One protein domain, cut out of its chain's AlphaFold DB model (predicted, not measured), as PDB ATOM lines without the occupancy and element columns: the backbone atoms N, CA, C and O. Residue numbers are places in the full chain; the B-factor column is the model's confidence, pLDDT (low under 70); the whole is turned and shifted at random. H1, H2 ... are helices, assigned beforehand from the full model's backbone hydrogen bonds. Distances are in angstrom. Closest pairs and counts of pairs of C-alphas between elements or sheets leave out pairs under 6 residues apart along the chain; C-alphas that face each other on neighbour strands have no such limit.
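This is residues 4 to 67 of the 70 residues of an uncharacterized protein of Methanosarcinales archaeon ANME-1 ERB6 (UniProt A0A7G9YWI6). The model is an open arch of four helices: H1 and H2 form one leg, a narrow V that opens away from their link, H4 forms the other leg, and the link of residues 32 to 37 with the short H3 bridges them. The space between the legs is empty, and no helix touches another, though H1 and H2 are near each other. The printed part has 64 residues, with four named helices in the order H1, H2, H3, H4 and no named strand; the class is all helix. The whole is only just extended, close to loose, with a radius of gyration of the C-alphas of 16.3 A, and its C-alphas span 41 by 32 by 21 A.

H1, residues 4 to 18, is one of the two longest helices, and H2, residues 21 to 31, is close to it but not clearly touching. Their closest C-alphas, those of Arg 16 and Tyr 24, are 6.5 A apart, and 2 pairs of C-alphas are within 8 A. The two run opposite ways at a steep tilt of 35.4 degrees, only just past shallow, with their centres 13.2 A apart. H3, residues 38 to 45, is apart from both H1 and H2. H4, residues 51 to 65, the other longest helix, is apart from H1, H2 and H3. In H2, H3 and H4 every O i to N i+4 pair is within hydrogen-bond range; in H1, 10 of 11 are.

H1 runs from C-alpha 4 at (0.910, -3.231, 25.947) to C-alpha 18 at (-19.476, -8.183, 29.225), 21.2 A. H2, 15.6 A long, begins at C-alpha 21 and ends at C-alpha 31. H3 spans 10.4 A from Ala 38 to Lys 45. H4 begins at C-alpha 51 at (-3.826, -23.874, 61.453) and ends at C-alpha 65 at (-15.008, -8.749, 51.474), 21.3 A.

The two C-alphas farthest apart, those of Val 7 and Asp 52, are 42.3 A apart, and the first and last printed C-alphas, of Glu 4 and Lys 67, are 33.2 A apart. Residues 29 to 45 stand free, of which 29 to 31 belong to H2 and 38 to 45 belong to H3. The printed part has no cut. The links H1 to H2 and H3 to H4 are tight, the link H2 to H3 is short, and no link is long. The mean pLDDT of the printed part is 83.4; residue 36 and residues 64 to 67 are under 70.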
ATOM      1  N   GLU A   4       1.481  -1.909  25.684       87.38
ATOM      2  CA  GLU A   4       0.910  -3.231  25.947       87.38
ATOM      3  C   GLU A   4       0.090  -3.233  27.240       87.38
ATOM      4  O   GLU A   4      -1.031  -3.738  27.257       87.38
ATOM      5  N   ALA A   5       0.598  -2.606  28.307       85.88
ATOM      6  CA  ALA A   5      -0.128  -2.490  29.570       85.88
ATOM      7  C   ALA A   5      -1.421  -1.667  29.421       85.88
ATOM      8  O   ALA A   5      -2.448  -2.006  30.006       85.88
ATOM      9  N   VAL A   6      -1.402  -0.607  28.604       93.25
ATOM     10  CA  VAL A   6      -2.598   0.203  28.314       93.25
ATOM     11  C   VAL A   6      -3.640  -0.604  27.535       93.25
ATOM     12  O   VAL A   6      -4.830  -0.522  27.840       93.25
ATOM     13  N   VAL A   7      -3.209  -1.394  26.550       91.12
ATOM     14  CA  VAL A   7      -4.096  -2.268  25.767       91.12
ATOM     15  C   VAL A   7      -4.709  -3.353  26.654       91.12
ATOM     16  O   VAL A   7      -5.928  -3.507  26.653       91.12
ATOM     17  N   LEU A   8      -3.903  -4.041  27.467       88.62
ATOM     18  CA  LEU A   8      -4.379  -5.069  28.398       88.62
ATOM     19  C   LEU A   8      -5.405  -4.518  29.390       88.62
ATOM     20  O   LEU A   8      -6.462  -5.117  29.576       88.62
ATOM     21  N   ASN A   9      -5.154  -3.336  29.957       89.44
ATOM     22  CA  ASN A   9      -6.104  -2.690  30.862       89.44
ATOM     23  C   ASN A   9      -7.445  -2.379  30.182       89.44
ATOM     24  O   ASN A   9      -8.499  -2.561  30.791       89.44
ATOM     25  N   LYS A  10      -7.432  -1.947  28.913       93.81
ATOM     26  CA  LYS A  10      -8.671  -1.740  28.148       93.81
ATOM     27  C   LYS A  10      -9.411  -3.052  27.901       93.81
ATOM     28  O   LYS A  10     -10.624  -3.091  28.081       93.81
ATOM     29  N   VAL A  11      -8.694  -4.110  27.526       90.75
ATOM     30  CA  VAL A  11      -9.277  -5.440  27.294       90.75
ATOM     31  C   VAL A  11      -9.938  -5.968  28.568       90.75
ATOM     32  O   VAL A  11     -11.110  -6.330  28.530       90.75
ATOM     33  N   PHE A  12      -9.252  -5.928  29.714       89.56
ATOM     34  CA  PHE A  12      -9.838  -6.350  30.992       89.56
ATOM     35  C   PHE A  12     -11.042  -5.499  31.398       89.56
ATOM     36  O   PHE A  12     -12.020  -6.032  31.916       89.56
ATOM     37  N   GLY A  13     -11.012  -4.194  31.114       92.25
ATOM     38  CA  GLY A  13     -12.147  -3.305  31.357       92.25
ATOM     39  C   GLY A  13     -13.392  -3.653  30.536       92.25
ATOM     40  O   GLY A  13     -14.501  -3.496  31.038       92.25
ATOM     41  N   ILE A  14     -13.226  -4.129  29.298       93.75
ATOM     42  CA  ILE A  14     -14.335  -4.603  28.455       93.75
ATOM     43  C   ILE A  14     -14.842  -5.945  28.981       93.75
ATOM     44  O   ILE A  14     -16.023  -6.085  29.273       93.75
ATOM     45  N   LEU A  15     -13.944  -6.908  29.183       90.81
ATOM     46  CA  LEU A  15     -14.307  -8.257  29.620       90.81
ATOM     47  C   LEU A  15     -15.049  -8.263  30.960       90.81
ATOM     48  O   LEU A  15     -16.022  -8.989  31.107       90.81
ATOM     49  N   ARG A  16     -14.644  -7.416  31.912       89.00
ATOM     50  CA  ARG A  16     -15.322  -7.289  33.210       89.00
ATOM     51  C   ARG A  16     -16.753  -6.743  33.102       89.00
ATOM     52  O   ARG A  16     -17.529  -6.933  34.028       89.00
ATOM     53  N   LYS A  17     -17.088  -6.028  32.021       93.25
ATOM     54  CA  LYS A  17     -18.444  -5.512  31.769       93.25
ATOM     55  C   LYS A  17     -19.327  -6.515  31.033       93.25
ATOM     56  O   LYS A  17     -20.523  -6.541  31.283       93.25
ATOM     57  N   GLU A  18     -18.740  -7.281  30.118       94.81
ATOM     58  CA  GLU A  18     -19.476  -8.183  29.225       94.81
ATOM     59  C   GLU A  18     -19.658  -9.592  29.802       94.81
ATOM     60  O   GLU A  18     -20.589 -10.291  29.419       94.81
ATOM     61  N   LEU A  19     -18.770 -10.024  30.703       93.31
ATOM     62  CA  LEU A  19     -18.793 -11.364  31.287       93.31
ATOM     63  C   LEU A  19     -19.343 -11.337  32.711       93.31
ATOM     64  O   LEU A  19     -19.055 -10.424  33.490       93.31
ATOM     65  N   SER A  20     -20.062 -12.396  33.087       92.00
ATOM     66  CA  SER A  20     -20.305 -12.689  34.499       92.00
ATOM     67  C   SER A  20     -18.983 -12.944  35.238       92.00
ATOM     68  O   SER A  20     -17.942 -13.217  34.632       92.00
ATOM     69  N   ALA A  21     -19.008 -12.883  36.571       86.19
ATOM     70  CA  ALA A  21     -17.815 -13.140  37.379       86.19
ATOM     71  C   ALA A  21     -17.207 -14.532  37.104       86.19
ATOM     72  O   ALA A  21     -15.985 -14.662  37.008       86.19
ATOM     73  N   GLU A  22     -18.048 -15.552  36.919       88.38
ATOM     74  CA  GLU A  22     -17.623 -16.925  36.628       88.38
ATOM     75  C   GLU A  22     -16.978 -17.046  35.240       88.38
ATOM     76  O   GLU A  22     -15.887 -17.610  35.095       88.38
ATOM     77  N   GLU A  23     -17.602 -16.457  34.218       87.94
ATOM     78  CA  GLU A  23     -17.072 -16.440  32.851       87.94
ATOM     79  C   GLU A  23     -15.760 -15.657  32.769       87.94
ATOM     80  O   GLU A  23     -14.816 -16.086  32.104       87.94
ATOM     81  N   TYR A  24     -15.663 -14.536  33.485       87.81
ATOM     82  CA  TYR A  24     -14.453 -13.725  33.541       87.81
ATOM     83  C   TYR A  24     -13.287 -14.485  34.180       87.81
ATOM     84  O   TYR A  24     -12.186 -14.509  33.627       87.81
ATOM     85  N   VAL A  25     -13.519 -15.157  35.312       86.38
ATOM     86  CA  VAL A  25     -12.498 -15.989  35.970       86.38
ATOM     87  C   VAL A  25     -12.076 -17.149  35.071       86.38
ATOM     88  O   VAL A  25     -10.878 -17.389  34.909       86.38
ATOM     89  N   THR A  26     -13.033 -17.825  34.436       87.56
ATOM     90  CA  THR A  26     -12.761 -18.920  33.493       87.56
ATOM     91  C   THR A  26     -11.908 -18.438  32.320       87.56
ATOM     92  O   THR A  26     -10.895 -19.055  31.987       87.56
ATOM     93  N   TYR A  27     -12.250 -17.286  31.736       87.38
ATOM     94  CA  TYR A  27     -11.465 -16.661  30.676       87.38
ATOM     95  C   TYR A  27     -10.032 -16.372  31.133       87.38
ATOM     96  O   TYR A  27      -9.077 -16.762  30.456       87.38
ATOM     97  N   LEU A  28      -9.861 -15.738  32.299       84.75
ATOM     98  CA  LEU A  28      -8.537 -15.437  32.842       84.75
ATOM     99  C   LEU A  28      -7.701 -16.706  33.033       84.75
ATOM    100  O   LEU A  28      -6.521 -16.706  32.685       84.75
ATOM    101  N   GLN A  29      -8.294 -17.796  33.520       83.06
ATOM    102  CA  GLN A  29      -7.609 -19.082  33.679       83.06
ATOM    103  C   GLN A  29      -7.166 -19.701  32.346       83.06
ATOM    104  O   GLN A  29      -6.152 -20.402  32.314       83.06
ATOM    105  N   MET A  30      -7.907 -19.467  31.259       85.88
ATOM    106  CA  MET A  30      -7.559 -19.970  29.925       85.88
ATOM    107  C   MET A  30      -6.414 -19.187  29.282       85.88
ATOM    108  O   MET A  30      -5.550 -19.789  28.647       85.88
ATOM    109  N   VAL A  31      -6.413 -17.856  29.409       82.69
ATOM    110  CA  VAL A  31      -5.454 -16.992  28.698       82.69
ATOM    111  C   VAL A  31      -4.188 -16.703  29.490       82.69
ATOM    112  O   VAL A  31      -3.164 -16.363  28.898       82.69
ATOM    113  N   THR A  32      -4.237 -16.815  30.818       80.69
ATOM    114  CA  THR A  32      -3.064 -16.584  31.660       80.69
ATOM    115  C   THR A  32      -2.147 -17.797  31.550       80.69
ATOM    116  O   THR A  32      -2.559 -18.903  31.916       80.69
ATOM    117  N   PRO A  33      -0.897 -17.635  31.076       75.44
ATOM    118  CA  PRO A  33       0.062 -18.724  31.097       75.44
ATOM    119  C   PRO A  33       0.173 -19.262  32.523       75.44
ATOM    120  O   PRO A  33       0.339 -18.495  33.472       75.44
ATOM    121  N   ARG A  34       0.080 -20.583  32.687       72.69
ATOM    122  CA  ARG A  34       0.333 -21.222  33.981       72.69
ATOM    123  C   ARG A  34       1.830 -21.121  34.265       72.69
ATOM    124  O   ARG A  34       2.608 -21.959  33.819       72.69
ATOM    125  N   ILE A  35       2.238 -20.044  34.928       70.38
ATOM    126  CA  ILE A  35       3.625 -19.824  35.336       70.38
ATOM    127  C   ILE A  35       3.782 -20.359  36.758       70.38
ATOM    128  O   ILE A  35       3.096 -19.912  37.672       70.38
ATOM    129  N   GLY A  36       4.715 -21.294  36.933       67.31
ATOM    130  CA  GLY A  36       5.059 -21.844  38.242       67.31
ATOM    131  C   GLY A  36       4.104 -22.926  38.749       67.31
ATOM    132  O   GLY A  36       3.133 -23.313  38.102       67.31
ATOM    133  N   ASP A  37       4.431 -23.447  39.928       79.56
ATOM    134  CA  ASP A  37       3.630 -24.428  40.656       79.56
ATOM    135  C   ASP A  37       3.021 -23.708  41.863       79.56
ATOM    136  O   ASP A  37       3.655 -23.572  42.913       79.56
ATOM    137  N   ALA A  38       1.804 -23.188  41.674       78.00
ATOM    138  CA  ALA A  38       1.091 -22.422  42.693       78.00
ATOM    139  C   ALA A  38       0.939 -23.217  43.998       78.00
ATOM    140  O   ALA A  38       1.069 -22.653  45.081       78.00
ATOM    141  N   THR A  39       0.755 -24.537  43.908       74.94
ATOM    142  CA  THR A  39       0.676 -25.431  45.068       74.94
ATOM    143  C   THR A  39       2.003 -25.478  45.820       74.94
ATOM    144  O   THR A  39       2.032 -25.380  47.047       74.94
ATOM    145  N   LYS A  40       3.126 -25.586  45.103       79.94
ATOM    146  CA  LYS A  40       4.472 -25.562  45.691       79.94
ATOM    147  C   LYS A  40       4.804 -24.210  46.316       79.94
ATOM    148  O   LYS A  40       5.413 -24.171  47.386       79.94
ATOM    149  N   GLU A  41       4.417 -23.111  45.679       83.81
ATOM    150  CA  GLU A  41       4.620 -21.767  46.224       83.81
ATOM    151  C   GLU A  41       3.763 -21.511  47.460       83.81
ATOM    152  O   GLU A  41       4.290 -21.028  48.463       83.81
ATOM    153  N   LEU A  42       2.483 -21.895  47.422       81.50
ATOM    154  CA  LEU A  42       1.587 -21.850  48.576       81.50
ATOM    155  C   LEU A  42       2.176 -22.653  49.729       81.50
ATOM    156  O   LEU A  42       2.415 -22.087  50.786       81.50
ATOM    157  N   ARG A  43       2.550 -23.917  49.496       81.88
ATOM    158  CA  ARG A  43       3.188 -24.770  50.508       81.88
ATOM    159  C   ARG A  43       4.451 -24.143  51.097       81.88
ATOM    160  O   ARG A  43       4.710 -24.303  52.283       81.88
ATOM    161  N   LYS A  44       5.263 -23.446  50.296       87.12
ATOM    162  CA  LYS A  44       6.463 -22.752  50.792       87.12
ATOM    163  C   LYS A  44       6.108 -21.546  51.662       87.12
ATOM    164  O   LYS A  44       6.804 -21.308  52.644       87.12
ATOM    165  N   LYS A  45       5.075 -20.785  51.296       83.06
ATOM    166  CA  LYS A  45       4.620 -19.600  52.040       83.06
ATOM    167  C   LYS A  45       3.886 -19.966  53.327       83.06
ATOM    168  O   LYS A  45       4.035 -19.261  54.313       83.06
ATOM    169  N   THR A  46       3.143 -21.067  53.327       83.44
ATOM    170  CA  THR A  46       2.361 -21.527  54.479       83.44
ATOM    171  C   THR A  46       3.127 -22.479  55.392       83.44
ATOM    172  O   THR A  46       2.578 -22.924  56.392       83.44
ATOM    173  N   LYS A  47       4.393 -22.799  55.080       88.00
ATOM    174  CA  LYS A  47       5.183 -23.802  55.818       88.00
ATOM    175  C   LYS A  47       5.338 -23.491  57.316       88.00
ATOM    176  O   LYS A  47       5.527 -24.416  58.093       88.00
ATOM    177  N   ASP A  48       5.309 -22.206  57.672       91.06
ATOM    178  CA  ASP A  48       5.518 -21.707  59.036       91.06
ATOM    179  C   ASP A  48       4.205 -21.212  59.676       91.06
ATOM    180  O   ASP A  48       4.234 -20.695  60.788       91.06
ATOM    181  N   LEU A  49       3.067 -21.342  58.981       87.56
ATOM    182  CA  LEU A  49       1.760 -20.945  59.507       87.56
ATOM    183  C   LEU A  49       1.146 -22.092  60.305       87.56
ATOM    184  O   LEU A  49       1.137 -23.244  59.856       87.56
ATOM    185  N   SER A  50       0.593 -21.770  61.469       89.12
ATOM    186  CA  SER A  50      -0.275 -22.687  62.196       89.12
ATOM    187  C   SER A  50      -1.663 -22.746  61.552       89.12
ATOM    188  O   SER A  50      -2.035 -21.904  60.733       89.12
ATOM    189  N   LEU A  51      -2.445 -23.760  61.920       83.62
ATOM    190  CA  LEU A  51      -3.826 -23.874  61.453       83.62
ATOM    191  C   LEU A  51      -4.672 -22.674  61.914       83.62
ATOM    192  O   LEU A  51      -5.481 -22.175  61.139       83.62
ATOM    193  N   ASP A  52      -4.421 -22.180  63.127       89.19
ATOM    194  CA  ASP A  52      -5.102 -21.010  63.685       89.19
ATOM    195  C   ASP A  52      -4.762 -19.737  62.895       89.19
ATOM    196  O   ASP A  52      -5.650 -18.940  62.602       89.19
ATOM    197  N   ASP A  53      -3.508 -19.574  62.452       87.25
ATOM    198  CA  ASP A  53      -3.110 -18.444  61.595       87.25
ATOM    199  C   ASP A  53      -3.841 -18.463  60.244       87.25
ATOM    200  O   ASP A  53      -4.190 -17.417  59.697       87.25
ATOM    201  N   VAL A  54      -4.082 -19.660  59.696       83.62
ATOM    202  CA  VAL A  54      -4.815 -19.829  58.434       83.62
ATOM    203  C   VAL A  54      -6.296 -19.502  58.613       83.62
ATOM    204  O   VAL A  54      -6.865 -18.825  57.758       83.62
ATOM    205  N   ILE A  55      -6.912 -19.960  59.706       85.75
ATOM    206  CA  ILE A  55      -8.330 -19.716  60.003       85.75
ATOM    207  C   ILE A  55      -8.572 -18.226  60.254       85.75
ATOM    208  O   ILE A  55      -9.398 -17.629  59.569       85.75
ATOM    209  N   ASN A  56      -7.779 -17.599  61.126       88.19
ATOM    210  CA  ASN A  56      -7.896 -16.166  61.412       88.19
ATOM    211  C   ASN A  56      -7.687 -15.318  60.146       88.19
ATOM    212  O   ASN A  56      -8.408 -14.354  59.900       88.19
ATOM    213  N   GLY A  57      -6.725 -15.699  59.297       84.75
ATOM    214  CA  GLY A  57      -6.501 -15.024  58.021       84.75
ATOM    215  C   GLY A  57      -7.674 -15.157  57.044       84.75
ATOM    216  O   GLY A  57      -7.937 -14.225  56.287       84.75
ATOM    217  N   ALA A  58      -8.383 -16.290  57.046       82.00
ATOM    218  CA  ALA A  58      -9.571 -16.486  56.218       82.00
ATOM    219  C   ALA A  58     -10.751 -15.631  56.711       82.00
ATOM    220  O   ALA A  58     -11.378 -14.949  55.902       82.00
ATOM    221  N   GLU A  59     -10.984 -15.597  58.024       84.06
ATOM    222  CA  GLU A  59     -12.030 -14.780  58.651       84.06
ATOM    223  C   GLU A  59     -11.814 -13.278  58.388       84.06
ATOM    224  O   GLU A  59     -12.744 -12.576  57.989       84.06
ATOM    225  N   GLU A  60     -10.575 -12.780  58.480       84.25
ATOM    226  CA  GLU A  60     -10.254 -11.385  58.140       84.25
ATOM    227  C   GLU A  60     -10.560 -11.031  56.675       84.25
ATOM    228  O   GLU A  60     -10.902  -9.886  56.360       84.25
ATOM    229  N   ILE A  61     -10.390 -11.982  55.753       81.25
ATOM    230  CA  ILE A  61     -10.674 -11.775  54.328       81.25
ATOM    231  C   ILE A  61     -12.185 -11.735  54.090       81.25
ATOM    232  O   ILE A  61     -12.643 -10.874  53.337       81.25
ATOM    233  N   GLU A  62     -12.957 -12.602  54.747       74.25
ATOM    234  CA  GLU A  62     -14.423 -12.580  54.692       74.25
ATOM    235  C   GLU A  62     -14.990 -11.276  55.274       74.25
ATOM    236  O   GLU A  62     -15.826 -10.627  54.641       74.25
ATOM    237  N   GLU A  63     -14.464 -10.806  56.410       75.19
ATOM    238  CA  GLU A  63     -14.869  -9.529  57.009       75.19
ATOM    239  C   GLU A  63     -14.524  -8.310  56.140       75.19
ATOM    240  O   GLU A  63     -15.246  -7.306  56.152       75.19
ATOM    241  N   ARG A  64     -13.416  -8.360  55.390       64.69
ATOM    242  CA  ARG A  64     -13.035  -7.296  54.446       64.69
ATOM    243  C   ARG A  64     -13.853  -7.354  53.157       64.69
ATOM    244  O   ARG A  64     -14.225  -6.302  52.651       64.69
ATOM    245  N   GLY A  65     -14.166  -8.549  52.657       55.28
ATOM    246  CA  GLY A  65     -15.008  -8.749  51.474       55.28
ATOM    247  C   GLY A  65     -16.466  -8.331  51.682       55.28
ATOM    248  O   GLY A  65     -17.103  -7.881  50.737       55.28
ATOM    249  N   GLY A  66     -16.977  -8.396  52.917       51.00
ATOM    250  CA  GLY A  66     -18.336  -7.960  53.265       51.00
ATOM    251  C   GLY A  66     -18.535  -6.444  53.422       51.00
ATOM    252  O   GLY A  66     -19.662  -6.010  53.645       51.00
ATOM    253  N   LYS A  67     -17.476  -5.623  53.336       48.69
ATOM    254  CA  LYS A  67     -17.557  -4.156  53.513       48.69
ATOM    255  C   LYS A  67     -17.637  -3.350  52.215       48.69
ATOM    256  O   LYS A  67     -17.934  -2.162  52.289       48.69
TER     257      LYS A  67